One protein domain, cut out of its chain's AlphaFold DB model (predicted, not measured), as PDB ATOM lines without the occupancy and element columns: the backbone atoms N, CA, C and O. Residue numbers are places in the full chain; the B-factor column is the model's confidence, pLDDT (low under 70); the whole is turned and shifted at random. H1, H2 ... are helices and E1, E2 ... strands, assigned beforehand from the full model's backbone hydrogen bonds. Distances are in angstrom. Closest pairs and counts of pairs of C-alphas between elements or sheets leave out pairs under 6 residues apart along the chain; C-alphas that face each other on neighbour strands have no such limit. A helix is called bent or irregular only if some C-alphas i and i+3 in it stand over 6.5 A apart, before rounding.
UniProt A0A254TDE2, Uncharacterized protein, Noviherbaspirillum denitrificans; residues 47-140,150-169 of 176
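AT A GLANCE: This is residues 47 to 140 and 150 to 169 of the 176 residues of an uncharacterized protein of Noviherbaspirillum denitrificans (UniProt A0A254TDE2). A twisted sheet of four parallel strands forms the core, with H1, H2 and H3 over one face and H5 alone over the other, making three layers. The short H4 follows directly on E3 and only grazes the sheet. The printed part has 114 residues with five named helices and four named strands, along the chain E1 H1 E2 H2 H3 E3 H4 E4 H5, the sheet's order being E1 E2 E3 E4; the class is mixed, helices and strands. It is compact and rounded, with a radius of gyration of the C-alphas of 13.3 A and spans of 39 by 34 by 30 A.

IN THESE COORDINATES: E1, residues 47 to 49, begins at C-alpha 47 (13.489, -31.704, -28.454). H1 is residues 55 to 65, 15.3 A long, and E2 residues 74 to 78, 13.5 A. H2, residues 80 to 86, 11.7 A, is only just irregular, with C-alphas 81 and 84 6.52 A apart. H3, residues 93 to 104, spans 16.5 A, and E3, residues 107 to 112, 16.1 A, from (15.392, -22.092, -25.793). H4 is residues 113 to 118, E4 residues 130 to 133. H5, residues 158 to 167, 14.1 A, ends at C-alpha 167 (5.347, -35.957, -23.449).

HOW THE PARTS SIT: E1 and E2 are parallel at 13 degrees, with N 47 and O 75 2.8 A apart, within hydrogen-bond range. E2 and E3 are parallel at 24 degrees, with N 76 and O 108 at 2.8 A; E3 and E4 at 47 degrees, with N 131 and O 109 at 2.9 A. E1, H1, E2; E2, H2 H3, E3; and E3, H4, E4 are strand-helix-strand units, parallel neighbour strands joined through helices, each with a right-handed crossover. H1 runs along the strands at a height over the sheet of 8.2 A. It touches H3, closest C-alphas Leu 63 and Ala 102, 6.4 A. H2 touches H4, closest C-alphas Gly 80 and Asp 115, 5.7 A, about perpendicular at 78 degrees. H5 runs along the strands on the opposite face from H1, at a height of 10.0 A. In H1, H3, H4 and H5 every O i to N i+4 pair is within hydrogen-bond range; in H2 0 of 3 are, against 3 of 4 O i to N i+3 pairs.

THE WHOLE: The two C-alphas farthest apart, those of His 68 and Asp 140, are 39.7 A apart. Residues 141 to 149 are not printed, and C-alphas 140 and 150 are 18.4 A apart across the cut. The link H4 to E4 is long, with 11 residues. Confidence is under 70 at residues 69, 137 to 140 and 150 to 151.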
ATOM      1  N   TYR A  47      12.496 -30.705 -28.823       96.38
ATOM      2  CA  TYR A  47      13.489 -31.704 -28.454       96.38
ATOM      3  C   TYR A  47      13.058 -32.364 -27.153       96.38
ATOM      4  O   TYR A  47      12.892 -31.688 -26.146       96.38
ATOM      5  N   VAL A  48      12.856 -33.679 -27.172       95.69
ATOM      6  CA  VAL A  48      12.346 -34.426 -26.016       95.69
ATOM      7  C   VAL A  48      13.449 -35.322 -25.462       95.69
ATOM      8  O   VAL A  48      13.991 -36.143 -26.202       95.69
ATOM      9  N   ALA A  49      13.763 -35.144 -24.180       96.06
ATOM     10  CA  ALA A  49      14.580 -36.046 -23.382       96.06
ATOM     11  C   ALA A  49      13.640 -36.964 -22.591       96.06
ATOM     12  O   ALA A  49      12.927 -36.509 -21.696       96.06
ATOM     13  N   GLU A  50      13.611 -38.242 -22.958       90.94
ATOM     14  CA  GLU A  50      12.737 -39.269 -22.382       90.94
ATOM     15  C   GLU A  50      13.461 -40.626 -22.345       90.94
ATOM     16  O   GLU A  50      14.661 -40.714 -22.622       90.94
ATOM     17  N   GLN A  51      12.754 -41.706 -21.996       82.88
ATOM     18  CA  GLN A  51      13.351 -43.043 -21.930       82.88
ATOM     19  C   GLN A  51      14.029 -43.420 -23.257       82.88
ATOM     20  O   GLN A  51      13.405 -43.435 -24.314       82.88
ATOM     21  N   GLY A  52      15.327 -43.726 -23.195       86.06
ATOM     22  CA  GLY A  52      16.133 -44.070 -24.369       86.06
ATOM     23  C   GLY A  52      16.798 -42.883 -25.074       86.06
ATOM     24  O   GLY A  52      17.580 -43.108 -25.996       86.06
ATOM     25  N   ARG A  53      16.562 -41.637 -24.635       91.19
ATOM     26  CA  ARG A  53      17.281 -40.456 -25.130       91.19
ATOM     27  C   ARG A  53      17.716 -39.538 -23.978       91.19
ATOM     28  O   ARG A  53      16.922 -38.707 -23.536       91.19
ATOM     29  N   PRO A  54      18.980 -39.639 -23.528       95.44
ATOM     30  CA  PRO A  54      19.495 -38.844 -22.418       95.44
ATOM     31  C   PRO A  54      19.391 -37.334 -22.653       95.44
ATOM     32  O   PRO A  54      19.547 -36.842 -23.778       95.44
ATOM     33  N   LEU A  55      19.229 -36.582 -21.567       97.06
ATOM     34  CA  LEU A  55      19.159 -35.124 -21.574       97.06
ATOM     35  C   LEU A  55      20.364 -34.474 -22.263       97.06
ATOM     36  O   LEU A  55      20.186 -33.625 -23.132       97.06
ATOM     37  N   ALA A  56      21.586 -34.904 -21.937       96.62
ATOM     38  CA  ALA A  56      22.801 -34.341 -22.529       96.62
ATOM     39  C   ALA A  56      22.830 -34.497 -24.060       96.62
ATOM     40  O   ALA A  56      23.157 -33.551 -24.775       96.62
ATOM     41  N   GLN A  57      22.419 -35.662 -24.573       96.38
ATOM     42  CA  GLN A  57      22.322 -35.903 -26.013       96.38
ATOM     43  C   GLN A  57      21.242 -35.022 -26.651       96.38
ATOM     44  O   GLN A  57      21.470 -34.426 -27.701       96.38
ATOM     45  N   THR A  58      20.082 -34.904 -26.000       97.00
ATOM     46  CA  THR A  58      18.967 -34.068 -26.468       97.00
ATOM     47  C   THR A  58      19.361 -32.595 -26.553       97.00
ATOM     48  O   THR A  58      19.086 -31.949 -27.562       97.00
ATOM     49  N   MET A  59      20.043 -32.063 -25.534       97.19
ATOM     50  CA  MET A  59      20.530 -30.680 -25.536       97.19
ATOM     51  C   MET A  59      21.624 -30.463 -26.578       97.19
ATOM     52  O   MET A  59      21.604 -29.444 -27.264       97.19
ATOM     53  N   GLY A  60      22.542 -31.420 -26.738       96.19
ATOM     54  CA  GLY A  60      23.559 -31.378 -27.788       96.19
ATOM     55  C   GLY A  60      22.935 -31.287 -29.181       96.19
ATOM     56  O   GLY A  60      23.315 -30.420 -29.964       96.19
ATOM     57  N   GLN A  61      21.916 -32.108 -29.454       95.12
ATOM     58  CA  GLN A  61      21.158 -32.051 -30.705       95.12
ATOM     59  C   GLN A  61      20.431 -30.710 -30.868       95.12
ATOM     60  O   GLN A  61      20.546 -30.073 -31.911       95.12
ATOM     61  N   ALA A  62      19.732 -30.245 -29.827       95.06
ATOM     62  CA  ALA A  62      19.015 -28.973 -29.863       95.06
ATOM     63  C   ALA A  62      19.950 -27.794 -30.173       95.06
ATOM     64  O   ALA A  62      19.625 -26.940 -30.993       95.06
ATOM     65  N   LEU A  63      21.138 -27.767 -29.564       94.88
ATOM     66  CA  LEU A  63      22.147 -26.736 -29.800       94.88
ATOM     67  C   LEU A  63      22.816 -26.847 -31.176       94.88
ATOM     68  O   LEU A  63      23.235 -25.821 -31.715       94.88
ATOM     69  N   ALA A  64      22.947 -28.055 -31.727       93.38
ATOM     70  CA  ALA A  64      23.489 -28.273 -33.067       93.38
ATOM     71  C   ALA A  64      22.520 -27.784 -34.155       93.38
ATOM     72  O   ALA A  64      22.937 -27.097 -35.085       93.38
ATOM     73  N   ASP A  65      21.229 -28.076 -33.997       92.50
ATOM     74  CA  ASP A  65      20.184 -27.697 -34.953       92.50
ATOM     75  C   ASP A  65      19.795 -26.215 -34.869       92.50
ATOM     76  O   ASP A  65      19.267 -25.654 -35.829       92.50
ATOM     77  N   ASN A  66      20.051 -25.576 -33.723       92.00
ATOM     78  CA  ASN A  66      19.743 -24.170 -33.472       92.00
ATOM     79  C   ASN A  66      21.051 -23.403 -33.195       92.00
ATOM     80  O   ASN A  66      21.397 -23.129 -32.034       92.00
ATOM     81  N   PRO A  67      21.832 -23.079 -34.248       86.06
ATOM     82  CA  PRO A  67      23.021 -22.247 -34.110       86.06
ATOM     83  C   PRO A  67      22.650 -20.842 -33.602       86.06
ATOM     84  O   PRO A  67      21.493 -20.426 -33.648       86.06
ATOM     85  N   HIS A  68      23.638 -20.101 -33.084       81.88
ATOM     86  CA  HIS A  68      23.420 -18.742 -32.570       81.88
ATOM     87  C   HIS A  68      22.655 -17.863 -33.578       81.88
ATOM     88  O   HIS A  68      22.993 -17.866 -34.760       81.88
ATOM     89  N   LYS A  69      21.720 -17.039 -33.071       68.62
ATOM     90  CA  LYS A  69      20.887 -16.070 -33.823       68.62
ATOM     91  C   LYS A  69      19.693 -16.653 -34.599       68.62
ATOM     92  O   LYS A  69      19.344 -16.134 -35.653       68.62
ATOM     93  N   SER A  70      19.049 -17.703 -34.092       70.44
ATOM     94  CA  SER A  70      17.703 -18.042 -34.572       70.44
ATOM     95  C   SER A  70      16.696 -17.033 -34.016       70.44
ATOM     96  O   SER A  70      16.570 -16.902 -32.802       70.44
ATOM     97  N   ASP A  71      15.943 -16.365 -34.891       80.62
ATOM     98  CA  ASP A  71      14.792 -15.535 -34.493       80.62
ATOM     99  C   ASP A  71      13.608 -16.389 -34.006       80.62
ATOM    100  O   ASP A  71      12.605 -15.874 -33.511       80.62
ATOM    101  N   LYS A  72      13.701 -17.713 -34.179       86.44
ATOM    102  CA  LYS A  72      12.675 -18.669 -33.779       86.44
ATOM    103  C   LYS A  72      13.071 -19.344 -32.468       86.44
ATOM    104  O   LYS A  72      14.164 -19.925 -32.422       86.44
ATOM    105  N   PRO A  73      12.197 -19.327 -31.446       92.38
ATOM    106  CA  PRO A  73      12.414 -20.106 -30.240       92.38
ATOM    107  C   PRO A  73      12.386 -21.605 -30.554       92.38
ATOM    108  O   PRO A  73      11.810 -22.040 -31.554       92.38
ATOM    109  N   PHE A  74      13.003 -22.391 -29.680       95.38
ATOM    110  CA  PHE A  74      12.945 -23.849 -29.710       95.38
ATOM    111  C   PHE A  74      12.712 -24.387 -28.300       95.38
ATOM    112  O   PHE A  74      12.991 -23.710 -27.313       95.38
ATOM    113  N   TRP A  75      12.192 -25.606 -28.187       96.69
ATOM    114  CA  TRP A  75      11.740 -26.152 -26.909       96.69
ATOM    115  C   TRP A  75      12.498 -27.418 -26.558       96.69
ATOM    116  O   TRP A  75      12.610 -28.325 -27.379       96.69
ATOM    117  N   ILE A  76      12.978 -27.503 -25.324       97.56
ATOM    118  CA  ILE A  76      13.572 -28.710 -24.752       97.56
ATOM    119  C   ILE A  76      12.624 -29.200 -23.664       97.56
ATOM    120  O   ILE A  76      12.397 -28.498 -22.686       97.56
ATOM    121  N   VAL A  77      12.065 -30.394 -23.825       97.00
ATOM    122  CA  VAL A  77      11.146 -31.014 -22.865       97.00
ATOM    123  C   VAL A  77      11.838 -32.198 -22.215       97.00
ATOM    124  O   VAL A  77      12.364 -33.064 -22.909       97.00
ATOM    125  N   VAL A  78      11.832 -32.243 -20.887       97.44
ATOM    126  CA  VAL A  78      12.495 -33.278 -20.094       97.44
ATOM    127  C   VAL A  78      11.465 -34.056 -19.292       97.44
ATOM    128  O   VAL A  78      10.751 -33.490 -18.463       97.44
ATOM    129  N   ALA A  79      11.420 -35.360 -19.537       95.12
ATOM    130  CA  ALA A  79      10.546 -36.316 -18.879       95.12
ATOM    131  C   ALA A  79      11.356 -37.456 -18.242       95.12
ATOM    132  O   ALA A  79      12.519 -37.705 -18.564       95.12
ATOM    133  N   GLY A  80      10.714 -38.188 -17.338       93.38
ATOM    134  CA  GLY A  80      11.272 -39.366 -16.689       93.38
ATOM    135  C   GLY A  80      12.411 -39.059 -15.713       93.38
ATOM    136  O   GLY A  80      12.395 -38.065 -14.987       93.38
ATOM    137  N   ALA A  81      13.393 -39.964 -15.654       93.25
ATOM    138  CA  ALA A  81      14.457 -39.947 -14.645       93.25
ATOM    139  C   ALA A  81      15.373 -38.710 -14.729       93.25
ATOM    140  O   ALA A  81      15.893 -38.258 -13.708       93.25
ATOM    141  N   ASP A  82      15.519 -38.127 -15.922       95.88
ATOM    142  CA  ASP A  82      16.395 -36.977 -16.155       95.88
ATOM    143  C   ASP A  82      15.816 -35.659 -15.617       95.88
ATOM    144  O   ASP A  82      16.557 -34.686 -15.469       95.88
ATOM    145  N   ALA A  83      14.531 -35.620 -15.239       95.44
ATOM    146  CA  ALA A  83      13.899 -34.442 -14.637       95.44
ATOM    147  C   ALA A  83      14.678 -33.933 -13.410       95.44
ATOM    148  O   ALA A  83      14.848 -32.727 -13.222       95.44
ATOM    149  N   GLY A  84      15.232 -34.851 -12.609       96.44
ATOM    150  CA  GLY A  84      16.021 -34.498 -11.432       96.44
ATOM    151  C   GLY A  84      17.372 -33.853 -11.743       96.44
ATOM    152  O   GLY A  84      17.906 -33.149 -10.885       96.44
ATOM    153  N   LEU A  85      17.916 -34.041 -12.950       97.56
ATOM    154  CA  LEU A  85      19.195 -33.453 -13.360       97.56
ATOM    155  C   LEU A  85      19.094 -31.937 -13.562       97.56
ATOM    156  O   LEU A  85      20.106 -31.249 -13.481       97.56
ATOM    157  N   LEU A  86      17.887 -31.400 -13.759       97.88
ATOM    158  CA  LEU A  86      17.630 -29.964 -13.891       97.88
ATOM    159  C   LEU A  86      17.443 -29.244 -12.543       97.88
ATOM    160  O   LEU A  86      16.885 -28.149 -12.496       97.88
ATOM    161  N   THR A  87      17.925 -29.830 -11.446       98.19
ATOM    162  CA  THR A  87      17.902 -29.212 -10.113       98.19
ATOM    163  C   THR A  87      19.235 -28.563  -9.757       98.19
ATOM    164  O   THR A  87      20.306 -28.970 -10.221       98.19
ATOM    165  N   ARG A  88      19.199 -27.570  -8.864       97.62
ATOM    166  CA  ARG A  88      20.401 -26.896  -8.344       97.62
ATOM    167  C   ARG A  88      21.375 -27.864  -7.669       97.62
ATOM    168  O   ARG A  88      22.580 -27.657  -7.749       97.62
ATOM    169  N   THR A  89      20.866 -28.930  -7.050       96.81
ATOM    170  CA  THR A  89      21.662 -29.896  -6.277       96.81
ATOM    171  C   THR A  89      22.214 -31.052  -7.107       96.81
ATOM    172  O   THR A  89      23.286 -31.552  -6.779       96.81
ATOM    173  N   ARG A  90      21.521 -31.488  -8.169       97.44
ATOM    174  CA  ARG A  90      21.937 -32.661  -8.970       97.44
ATOM    175  C   ARG A  90      22.512 -32.315 -10.341       97.44
ATOM    176  O   ARG A  90      23.084 -33.187 -10.990       97.44
ATOM    177  N   SER A  91      22.372 -31.071 -10.800       97.50
ATOM    178  CA  SER A  91      22.940 -30.651 -12.083       97.50
ATOM    179  C   SER A  91      24.469 -30.680 -12.077       97.50
ATOM    180  O   SER A  91      25.127 -30.271 -11.116       97.50
ATOM    181  N   THR A  92      25.054 -31.116 -13.191       97.88
ATOM    182  CA  THR A  92      26.496 -30.997 -13.430       97.88
ATOM    183  C   THR A  92      26.840 -29.600 -13.951       97.88
ATOM    184  O   THR A  92      25.973 -28.865 -14.434       97.88
ATOM    185  N   GLN A  93      28.114 -29.209 -13.861       97.56
ATOM    186  CA  GLN A  93      28.578 -27.935 -14.422       97.56
ATOM    187  C   GLN A  93      28.342 -27.864 -15.937       97.56
ATOM    188  O   GLN A  93      27.837 -26.852 -16.421       97.56
ATOM    189  N   ASP A  94      28.623 -28.949 -16.659       97.38
ATOM    190  CA  ASP A  94      28.410 -29.026 -18.107       97.38
ATOM    191  C   ASP A  94      26.935 -28.864 -18.471       97.38
ATOM    192  O   ASP A  94      26.599 -28.120 -19.390       97.38
ATOM    193  N   LEU A  95      26.032 -29.490 -17.709       97.56
ATOM    194  CA  LEU A  95      24.596 -29.354 -17.932       97.56
ATOM    195  C   LEU A  95      24.117 -27.917 -17.704       97.56
ATOM    196  O   LEU A  95      23.356 -27.390 -18.514       97.56
ATOM    197  N   ARG A  96      24.600 -27.251 -16.649       98.12
ATOM    198  CA  ARG A  96      24.306 -25.827 -16.411       98.12
ATOM    199  C   ARG A  96      24.816 -24.943 -17.548       98.12
ATOM    200  O   ARG A  96      24.113 -24.025 -17.964       98.12
ATOM    201  N   GLN A  97      26.004 -25.232 -18.078       97.69
ATOM    202  CA  GLN A  97      26.563 -24.490 -19.206       97.69
ATOM    203  C   GLN A  97      25.760 -24.722 -20.496       97.69
ATOM    204  O   GLN A  97      25.486 -23.764 -21.221       97.69
ATOM    205  N   MET A  98      25.332 -25.959 -20.767       97.38
ATOM    206  CA  MET A  98      24.444 -26.270 -21.893       97.38
ATOM    207  C   MET A  98      23.096 -25.563 -21.756       97.38
ATOM    208  O   MET A  98      22.619 -24.987 -22.729       97.38
ATOM    209  N   LEU A  99      22.508 -25.547 -20.555       97.75
ATOM    210  CA  LEU A  99      21.245 -24.860 -20.277       97.75
ATOM    211  C   LEU A  99      21.363 -23.357 -20.516       97.75
ATOM    212  O   LEU A  99      20.559 -22.791 -21.253       97.75
ATOM    213  N   LYS A 100      22.399 -22.727 -19.955       97.06
ATOM    214  CA  LYS A 100      22.689 -21.309 -20.182       97.06
ATOM    215  C   LYS A 100      22.826 -21.006 -21.676       97.06
ATOM    216  O   LYS A 100      22.154 -20.113 -22.179       97.06
ATOM    217  N   THR A 101      23.630 -21.795 -22.389       95.88
ATOM    218  CA  THR A 101      23.842 -21.631 -23.836       95.88
ATOM    219  C   THR A 101      22.537 -21.803 -24.619       95.88
ATOM    220  O   THR A 101      22.279 -21.056 -25.558       95.88
ATOM    221  N   ALA A 102      21.689 -22.763 -24.239       95.94
ATOM    222  CA  ALA A 102      20.394 -22.975 -24.875       95.94
ATOM    223  C   ALA A 102      19.463 -21.772 -24.654       95.94
ATOM    224  O   ALA A 102      18.902 -21.254 -25.619       95.94
ATOM    225  N   LYS A 103      19.358 -21.266 -23.417       95.06
ATOM    226  CA  LYS A 103      18.559 -20.072 -23.088       95.06
ATOM    227  C   LYS A 103      19.031 -18.840 -23.865       95.06
ATOM    228  O   LYS A 103      18.207 -18.141 -24.442       95.06
ATOM    229  N   GLU A 104      20.342 -18.609 -23.949       94.19
ATOM    230  CA  GLU A 104      20.933 -17.509 -24.733       94.19
ATOM    231  C   GLU A 104      20.606 -17.594 -26.236       94.19
ATOM    232  O   GLU A 104      20.658 -16.586 -26.939       94.19
ATOM    233  N   ARG A 105      20.256 -18.784 -26.737       93.69
ATOM    234  CA  ARG A 105      19.841 -19.022 -28.127       93.69
ATOM    235  C   ARG A 105      18.323 -19.042 -28.324       93.69
ATOM    236  O   ARG A 105      17.878 -19.352 -29.424       93.69
ATOM    237  N   GLY A 106      17.540 -18.712 -27.296       93.50
ATOM    238  CA  GLY A 106      16.078 -18.670 -27.373       93.50
ATOM    239  C   GLY A 106      15.386 -19.989 -27.027       93.50
ATOM    240  O   GLY A 106      14.252 -20.204 -27.451       93.50
ATOM    241  N   ALA A 107      16.045 -20.884 -26.281       95.31
ATOM    242  CA  ALA A 107      15.392 -22.092 -25.793       95.31
ATOM    243  C   ALA A 107      14.361 -21.789 -24.698       95.31
ATOM    244  O   ALA A 107      14.639 -21.046 -23.748       95.31
ATOM    245  N   GLU A 108      13.233 -22.487 -24.753       95.88
ATOM    246  CA  GLU A 108      12.373 -22.727 -23.599       95.88
ATOM    247  C   GLU A 108      12.586 -24.147 -23.084       95.88
ATOM    248  O   GLU A 108      12.572 -25.109 -23.853       95.88
ATOM    249  N   VAL A 109      12.829 -24.286 -21.779       97.19
ATOM    250  CA  VAL A 109      13.171 -25.575 -21.170       97.19
ATOM    251  C   VAL A 109      12.093 -25.977 -20.184       97.19
ATOM    252  O   VAL A 109      11.896 -25.330 -19.156       97.19
ATOM    253  N   TYR A 110      11.409 -27.066 -20.509       96.50
ATOM    254  CA  TYR A 110      10.300 -27.609 -19.746       96.50
ATOM    255  C   TYR A 110      10.676 -28.924 -19.096       96.50
ATOM    256  O   TYR A 110      11.332 -29.770 -19.697       96.50
ATOM    257  N   VAL A 111      10.216 -29.107 -17.865       96.25
ATOM    258  CA  VAL A 111      10.323 -30.370 -17.139       96.25
ATOM    259  C   VAL A 111       8.933 -30.840 -16.732       96.25
ATOM    260  O   VAL A 111       8.112 -30.054 -16.251       96.25
ATOM    261  N   CYS A 112       8.640 -32.119 -16.946       94.12
ATOM    262  CA  CYS A 112       7.323 -32.663 -16.657       94.12
ATOM    263  C   CYS A 112       7.065 -32.696 -15.145       94.12
ATOM    264  O   CYS A 112       7.762 -33.355 -14.372       94.12
ATOM    265  N   ARG A 113       6.022 -31.987 -14.708       92.50
ATOM    266  CA  ARG A 113       5.677 -31.833 -13.291       92.50
ATOM    267  C   ARG A 113       5.326 -33.162 -12.624       92.50
ATOM    268  O   ARG A 113       5.644 -33.351 -11.454       92.50
ATOM    269  N   SER A 114       4.702 -34.087 -13.350       90.81
ATOM    270  CA  SER A 114       4.393 -35.435 -12.856       90.81
ATOM    271  C   SER A 114       5.654 -36.209 -12.452       90.81
ATOM    272  O   SER A 114       5.635 -36.927 -11.452       90.81
ATOM    273  N   ASP A 115       6.759 -36.028 -13.177       93.38
ATOM    274  CA  ASP A 115       8.043 -36.652 -12.860       93.38
ATOM    275  C   ASP A 115       8.745 -35.958 -11.689       93.38
ATOM    276  O   ASP A 115       9.303 -36.642 -10.833       93.38
ATOM    277  N   LEU A 116       8.643 -34.626 -11.576       93.94
ATOM    278  CA  LEU A 116       9.119 -33.898 -10.390       93.94
ATOM    279  C   LEU A 116       8.411 -34.367  -9.116       93.94
ATOM    280  O   LEU A 116       9.069 -34.686  -8.128       93.94
ATOM    281  N   VAL A 117       7.079 -34.478  -9.161       92.50
ATOM    282  CA  VAL A 117       6.269 -34.973  -8.040       92.50
ATOM    283  C   VAL A 117       6.673 -36.400  -7.672       92.50
ATOM    284  O   VAL A 117       6.898 -36.681  -6.497       92.50
ATOM    285  N   ARG A 118       6.837 -37.288  -8.661       92.19
ATOM    286  CA  ARG A 118       7.279 -38.674  -8.430       92.19
ATOM    287  C   ARG A 118       8.674 -38.745  -7.808       92.19
ATOM    288  O   ARG A 118       8.935 -39.623  -6.995       92.19
ATOM    289  N   ALA A 119       9.559 -37.822  -8.177       93.88
ATOM    290  CA  ALA A 119      10.913 -37.725  -7.646       93.88
ATOM    291  C   ALA A 119      11.007 -36.968  -6.305       93.88
ATOM    292  O   ALA A 119      12.106 -36.872  -5.753       93.88
ATOM    293  N   GLY A 120       9.897 -36.423  -5.790       95.69
ATOM    294  CA  GLY A 120       9.874 -35.616  -4.567       95.69
ATOM    295  C   GLY A 120      10.597 -34.270  -4.701       95.69
ATOM    296  O   GLY A 120      11.155 -33.786  -3.723       95.69
ATOM    297  N   ILE A 121      10.629 -33.691  -5.904       96.56
ATOM    298  CA  ILE A 121      11.341 -32.447  -6.225       96.56
ATOM    299  C   ILE A 121      10.342 -31.294  -6.319       96.56
ATOM    300  O   ILE A 121       9.308 -31.414  -6.980       96.56
ATOM    301  N   ARG A 122      10.659 -30.162  -5.684       95.44
ATOM    302  CA  ARG A 122       9.843 -28.940  -5.748       95.44
ATOM    303  C   ARG A 122      10.332 -27.987  -6.840       95.44
ATOM    304  O   ARG A 122      11.499 -28.029  -7.225       95.44
ATOM    305  N   ASP A 123       9.463 -27.092  -7.313       93.81
ATOM    306  CA  ASP A 123       9.808 -26.169  -8.409       93.81
ATOM    307  C   ASP A 123      10.924 -25.199  -8.014       93.81
ATOM    308  O   ASP A 123      11.756 -24.843  -8.843       93.81
ATOM    309  N   GLU A 124      11.009 -24.819  -6.736       96.56
ATOM    310  CA  GLU A 124      12.060 -23.921  -6.253       96.56
ATOM    311  C   GLU A 124      13.443 -24.583  -6.288       96.56
ATOM    312  O   GLU A 124      14.454 -23.912  -6.121       96.56
ATOM    313  N   GLU A 125      13.532 -25.901  -6.465       97.94
ATOM    314  CA  GLU A 125      14.804 -26.619  -6.568       97.94
ATOM    315  C   GLU A 125      15.355 -26.643  -7.995       97.94
ATOM    316  O   GLU A 125      16.519 -27.010  -8.183       97.94
ATOM    317  N   LEU A 126      14.554 -26.246  -8.986       98.00
ATOM    318  CA  LEU A 126      14.947 -26.214 -10.390       98.00
ATOM    319  C   LEU A 126      16.008 -25.141 -10.659       98.00
ATOM    320  O   LEU A 126      16.164 -24.167  -9.921       98.00
ATOM    321  N   LEU A 127      16.778 -25.356 -11.722       97.94
ATOM    322  CA  LEU A 127      17.682 -24.350 -12.267       97.94
ATOM    323  C   LEU A 127      16.902 -23.163 -12.849       97.94
ATOM    324  O   LEU A 127      15.812 -23.330 -13.398       97.94
ATOM    325  N   ASP A 128      17.506 -21.976 -12.794       95.19
ATOM    326  CA  ASP A 128      16.920 -20.763 -13.364       95.19
ATOM    327  C   ASP A 128      16.606 -20.945 -14.859       95.19
ATOM    328  O   ASP A 128      17.431 -21.426 -15.642       95.19
ATOM    329  N   GLY A 129      15.396 -20.550 -15.262       93.44
ATOM    330  CA  GLY A 129      14.921 -20.668 -16.643       93.44
ATOM    331  C   GLY A 129      14.364 -22.045 -17.031       93.44
ATOM    332  O   GLY A 129      13.942 -22.196 -18.177       93.44
ATOM    333  N   VAL A 130      14.335 -23.017 -16.110       96.69
ATOM    334  CA  VAL A 130      13.592 -24.277 -16.266       96.69
ATOM    335  C   VAL A 130      12.187 -24.104 -15.699       96.69
ATOM    336  O   VAL A 130      12.020 -23.700 -14.550       96.69
ATOM    337  N   VAL A 131      11.169 -24.438 -16.490       94.56
ATOM    338  CA  VAL A 131       9.765 -24.298 -16.090       94.56
ATOM    339  C   VAL A 131       9.122 -25.673 -15.934       94.56
ATOM    340  O   VAL A 131       9.180 -26.516 -16.829       94.56
ATOM    341  N   SER A 132       8.484 -25.909 -14.790       93.19
ATOM    342  CA  SER A 132       7.664 -27.102 -14.582       93.19
ATOM    343  C   SER A 132       6.379 -27.012 -15.404       93.19
ATOM    344  O   SER A 132       5.663 -26.011 -15.319       93.19
ATOM    345  N   MET A 133       6.039 -28.065 -16.136       89.50
ATOM    346  CA  MET A 133       4.877 -28.074 -17.020       89.50
ATOM    347  C   MET A 133       4.028 -29.330 -16.821       89.50
ATOM    348  O   MET A 133       4.533 -30.419 -16.543       89.50
ATOM    349  N   TYR A 134       2.718 -29.165 -16.976       86.19
ATOM    350  CA  TYR A 134       1.744 -30.250 -16.963       86.19
ATOM    351  C   TYR A 134       1.421 -30.678 -18.398       86.19
ATOM    352  O   TYR A 134       1.258 -29.831 -19.276       86.19
ATOM    353  N   GLY A 135       1.317 -31.985 -18.637       84.19
ATOM    354  CA  GLY A 135       0.752 -32.518 -19.875       84.19
ATOM    355  C   GLY A 135      -0.741 -32.818 -19.764       84.19
ATOM    356  O   GLY A 135      -1.404 -32.407 -18.810       84.19
ATOM    357  N   TYR A 136      -1.270 -33.563 -20.734       76.25
ATOM    358  CA  TYR A 136      -2.647 -34.062 -20.675       76.25
ATOM    359  C   TYR A 136      -2.816 -35.084 -19.535       76.25
ATOM    360  O   TYR A 136      -1.966 -35.950 -19.324       76.25
ATOM    361  N   GLY A 137      -3.912 -35.009 -18.780       66.25
ATOM    362  CA  GLY A 137      -4.162 -35.938 -17.681       66.25
ATOM    363  C   GLY A 137      -5.583 -35.855 -17.117       66.25
ATOM    364  O   GLY A 137      -6.293 -34.895 -17.399       66.25
ATOM    365  N   PRO A 138      -5.993 -36.855 -16.312       55.03
ATOM    366  CA  PRO A 138      -7.346 -36.972 -15.755       55.03
ATOM    367  C   PRO A 138      -7.651 -35.949 -14.655       55.03
ATOM    368  O   PRO A 138      -8.795 -35.842 -14.224       55.03
ATOM    369  N   GLN A 139      -6.645 -35.204 -14.181       54.78
ATOM    370  CA  GLN A 139      -6.895 -33.989 -13.415       54.78
ATOM    371  C   GLN A 139      -7.450 -32.948 -14.384       54.78
ATOM    372  O   GLN A 139      -6.714 -32.224 -15.049       54.78
ATOM    373  N   ASP A 140      -8.772 -32.987 -14.487       44.28
ATOM    374  CA  ASP A 140      -9.643 -32.096 -15.226       44.28
ATOM    375  C   ASP A 140      -9.429 -30.661 -14.725       44.28
ATOM    376  O   ASP A 140     -10.069 -30.188 -13.785       44.28
ATOM    377  N   ASP A 150       0.516 -18.431 -16.011       58.38
ATOM    378  CA  ASP A 150       1.158 -17.223 -16.543       58.38
ATOM    379  C   ASP A 150       2.633 -17.487 -16.904       58.38
ATOM    380  O   ASP A 150       3.407 -17.968 -16.076       58.38
ATOM    381  N   GLY A 151       3.009 -17.204 -18.156       69.88
ATOM    382  CA  GLY A 151       4.400 -17.261 -18.623       69.88
ATOM    383  C   GLY A 151       4.867 -18.541 -19.332       69.88
ATOM    384  O   GLY A 151       6.016 -18.570 -19.764       69.88
ATOM    385  N   ILE A 152       4.033 -19.576 -19.515       82.88
ATOM    386  CA  ILE A 152       4.404 -20.739 -20.351       82.88
ATOM    387  C   ILE A 152       4.133 -20.427 -21.832       82.88
ATOM    388  O   ILE A 152       2.986 -20.253 -22.244       82.88
ATOM    389  N   ALA A 153       5.186 -20.395 -22.652       88.25
ATOM    390  CA  ALA A 153       5.093 -20.155 -24.091       88.25
ATOM    391  C   ALA A 153       5.132 -21.474 -24.878       88.25
ATOM    392  O   ALA A 153       6.171 -22.129 -24.981       88.25
ATOM    393  N   LEU A 154       4.009 -21.883 -25.460       89.81
ATOM    394  CA  LEU A 154       3.988 -23.031 -26.367       89.81
ATOM    395  C   LEU A 154       4.306 -22.620 -27.817       89.81
ATOM    396  O   LEU A 154       4.078 -21.464 -28.186       89.81
ATOM    397  N   PRO A 155       4.794 -23.555 -28.655       90.75
ATOM    398  CA  PRO A 155       4.907 -23.335 -30.089       90.75
ATOM    399  C   PRO A 155       3.570 -22.908 -30.696       90.75
ATOM    400  O   PRO A 155       2.527 -23.478 -30.384       90.75
ATOM    401  N   SER A 156       3.594 -21.955 -31.629       88.44
ATOM    402  CA  SER A 156       2.392 -21.592 -32.395       88.44
ATOM    403  C   SER A 156       1.884 -22.746 -33.266       88.44
ATOM    404  O   SER A 156       0.712 -22.778 -33.632       88.44
ATOM    405  N   ASP A 157       2.769 -23.687 -33.608       90.62
ATOM    406  CA  ASP A 157       2.406 -24.921 -34.288       90.62
ATOM    407  C   ASP A 157       1.690 -25.885 -33.328       90.62
ATOM    408  O   ASP A 157       2.200 -26.267 -32.268       90.62
ATOM    409  N   MET A 158       0.482 -26.295 -33.718       87.81
ATOM    410  CA  MET A 158      -0.371 -27.144 -32.890       87.81
ATOM    411  C   MET A 158       0.220 -28.546 -32.700       87.81
ATOM    412  O   MET A 158       0.099 -29.102 -31.611       87.81
ATOM    413  N   ALA A 159       0.874 -29.116 -33.717       89.75
ATOM    414  CA  ALA A 159       1.443 -30.459 -33.625       89.75
ATOM    415  C   ALA A 159       2.632 -30.491 -32.651       89.75
ATOM    416  O   ALA A 159       2.740 -31.392 -31.818       89.75
ATOM    417  N   GLN A 160       3.490 -29.470 -32.692       91.25
ATOM    418  CA  GLN A 160       4.567 -29.285 -31.725       91.25
ATOM    419  C   GLN A 160       4.028 -29.080 -30.304       91.25
ATOM    420  O   GLN A 160       4.500 -29.736 -29.377       91.25
ATOM    421  N   SER A 161       3.001 -28.244 -30.128       90.94
ATOM    422  CA  SER A 161       2.328 -28.070 -28.833       90.94
ATOM    423  C   SER A 161       1.762 -29.380 -28.285       90.94
ATOM    424  O   SER A 161       2.006 -29.731 -27.131       90.94
ATOM    425  N   GLN A 162       1.047 -30.145 -29.113       89.88
ATOM    426  CA  GLN A 162       0.510 -31.452 -28.728       89.88
ATOM    427  C   GLN A 162       1.620 -32.421 -28.338       89.88
ATOM    428  O   GLN A 162       1.478 -33.139 -27.354       89.88
ATOM    429  N   ARG A 163       2.746 -32.421 -29.058       91.12
ATOM    430  CA  ARG A 163       3.902 -33.250 -28.711       91.12
ATOM    431  C   ARG A 163       4.426 -32.924 -27.314       91.12
ATOM    432  O   ARG A 163       4.592 -33.839 -26.521       91.12
ATOM    433  N   ILE A 164       4.620 -31.642 -27.002       91.62
ATOM    434  CA  ILE A 164       5.048 -31.176 -25.675       91.62
ATOM    435  C   ILE A 164       4.077 -31.661 -24.582       91.62
ATOM    436  O   ILE A 164       4.496 -32.235 -23.575       91.62
ATOM    437  N   LEU A 165       2.773 -31.461 -24.790       90.50
ATOM    438  CA  LEU A 165       1.736 -31.823 -23.818       90.50
ATOM    439  C   LEU A 165       1.566 -33.340 -23.658       90.50
ATOM    440  O   LEU A 165       1.297 -33.811 -22.555       90.50
ATOM    441  N   ASN A 166       1.744 -34.111 -24.732       90.25
ATOM    442  CA  ASN A 166       1.717 -35.573 -24.695       90.25
ATOM    443  C   ASN A 166       2.940 -36.138 -23.968       90.25
ATOM    444  O   ASN A 166       2.800 -37.083 -23.200       90.25
ATOM    445  N   THR A 167       4.124 -35.545 -24.156       91.56
ATOM    446  CA  THR A 167       5.347 -35.957 -23.449       91.56
ATOM    447  C   THR A 167       5.192 -35.842 -21.934       91.56
ATOM    448  O   THR A 167       5.621 -36.732 -21.207       91.56
ATOM    449  N   CYS A 168       4.547 -34.781 -21.445       91.12
ATOM    450  CA  CYS A 168       4.311 -34.600 -20.010       91.12
ATOM    451  C   CYS A 168       2.982 -35.173 -19.516       91.12
ATOM    452  O   CYS A 168       2.550 -34.844 -18.403       91.12
ATOM    453  N   ALA A 169       2.307 -35.986 -20.332       87.94
ATOM    454  CA  ALA A 169       1.068 -36.616 -19.921       87.94
ATOM    455  C   ALA A 169       1.313 -37.521 -18.711       87.94
ATOM    456  O   ALA A 169       2.350 -38.177 -18.581       87.94
TER     457      ALA A 169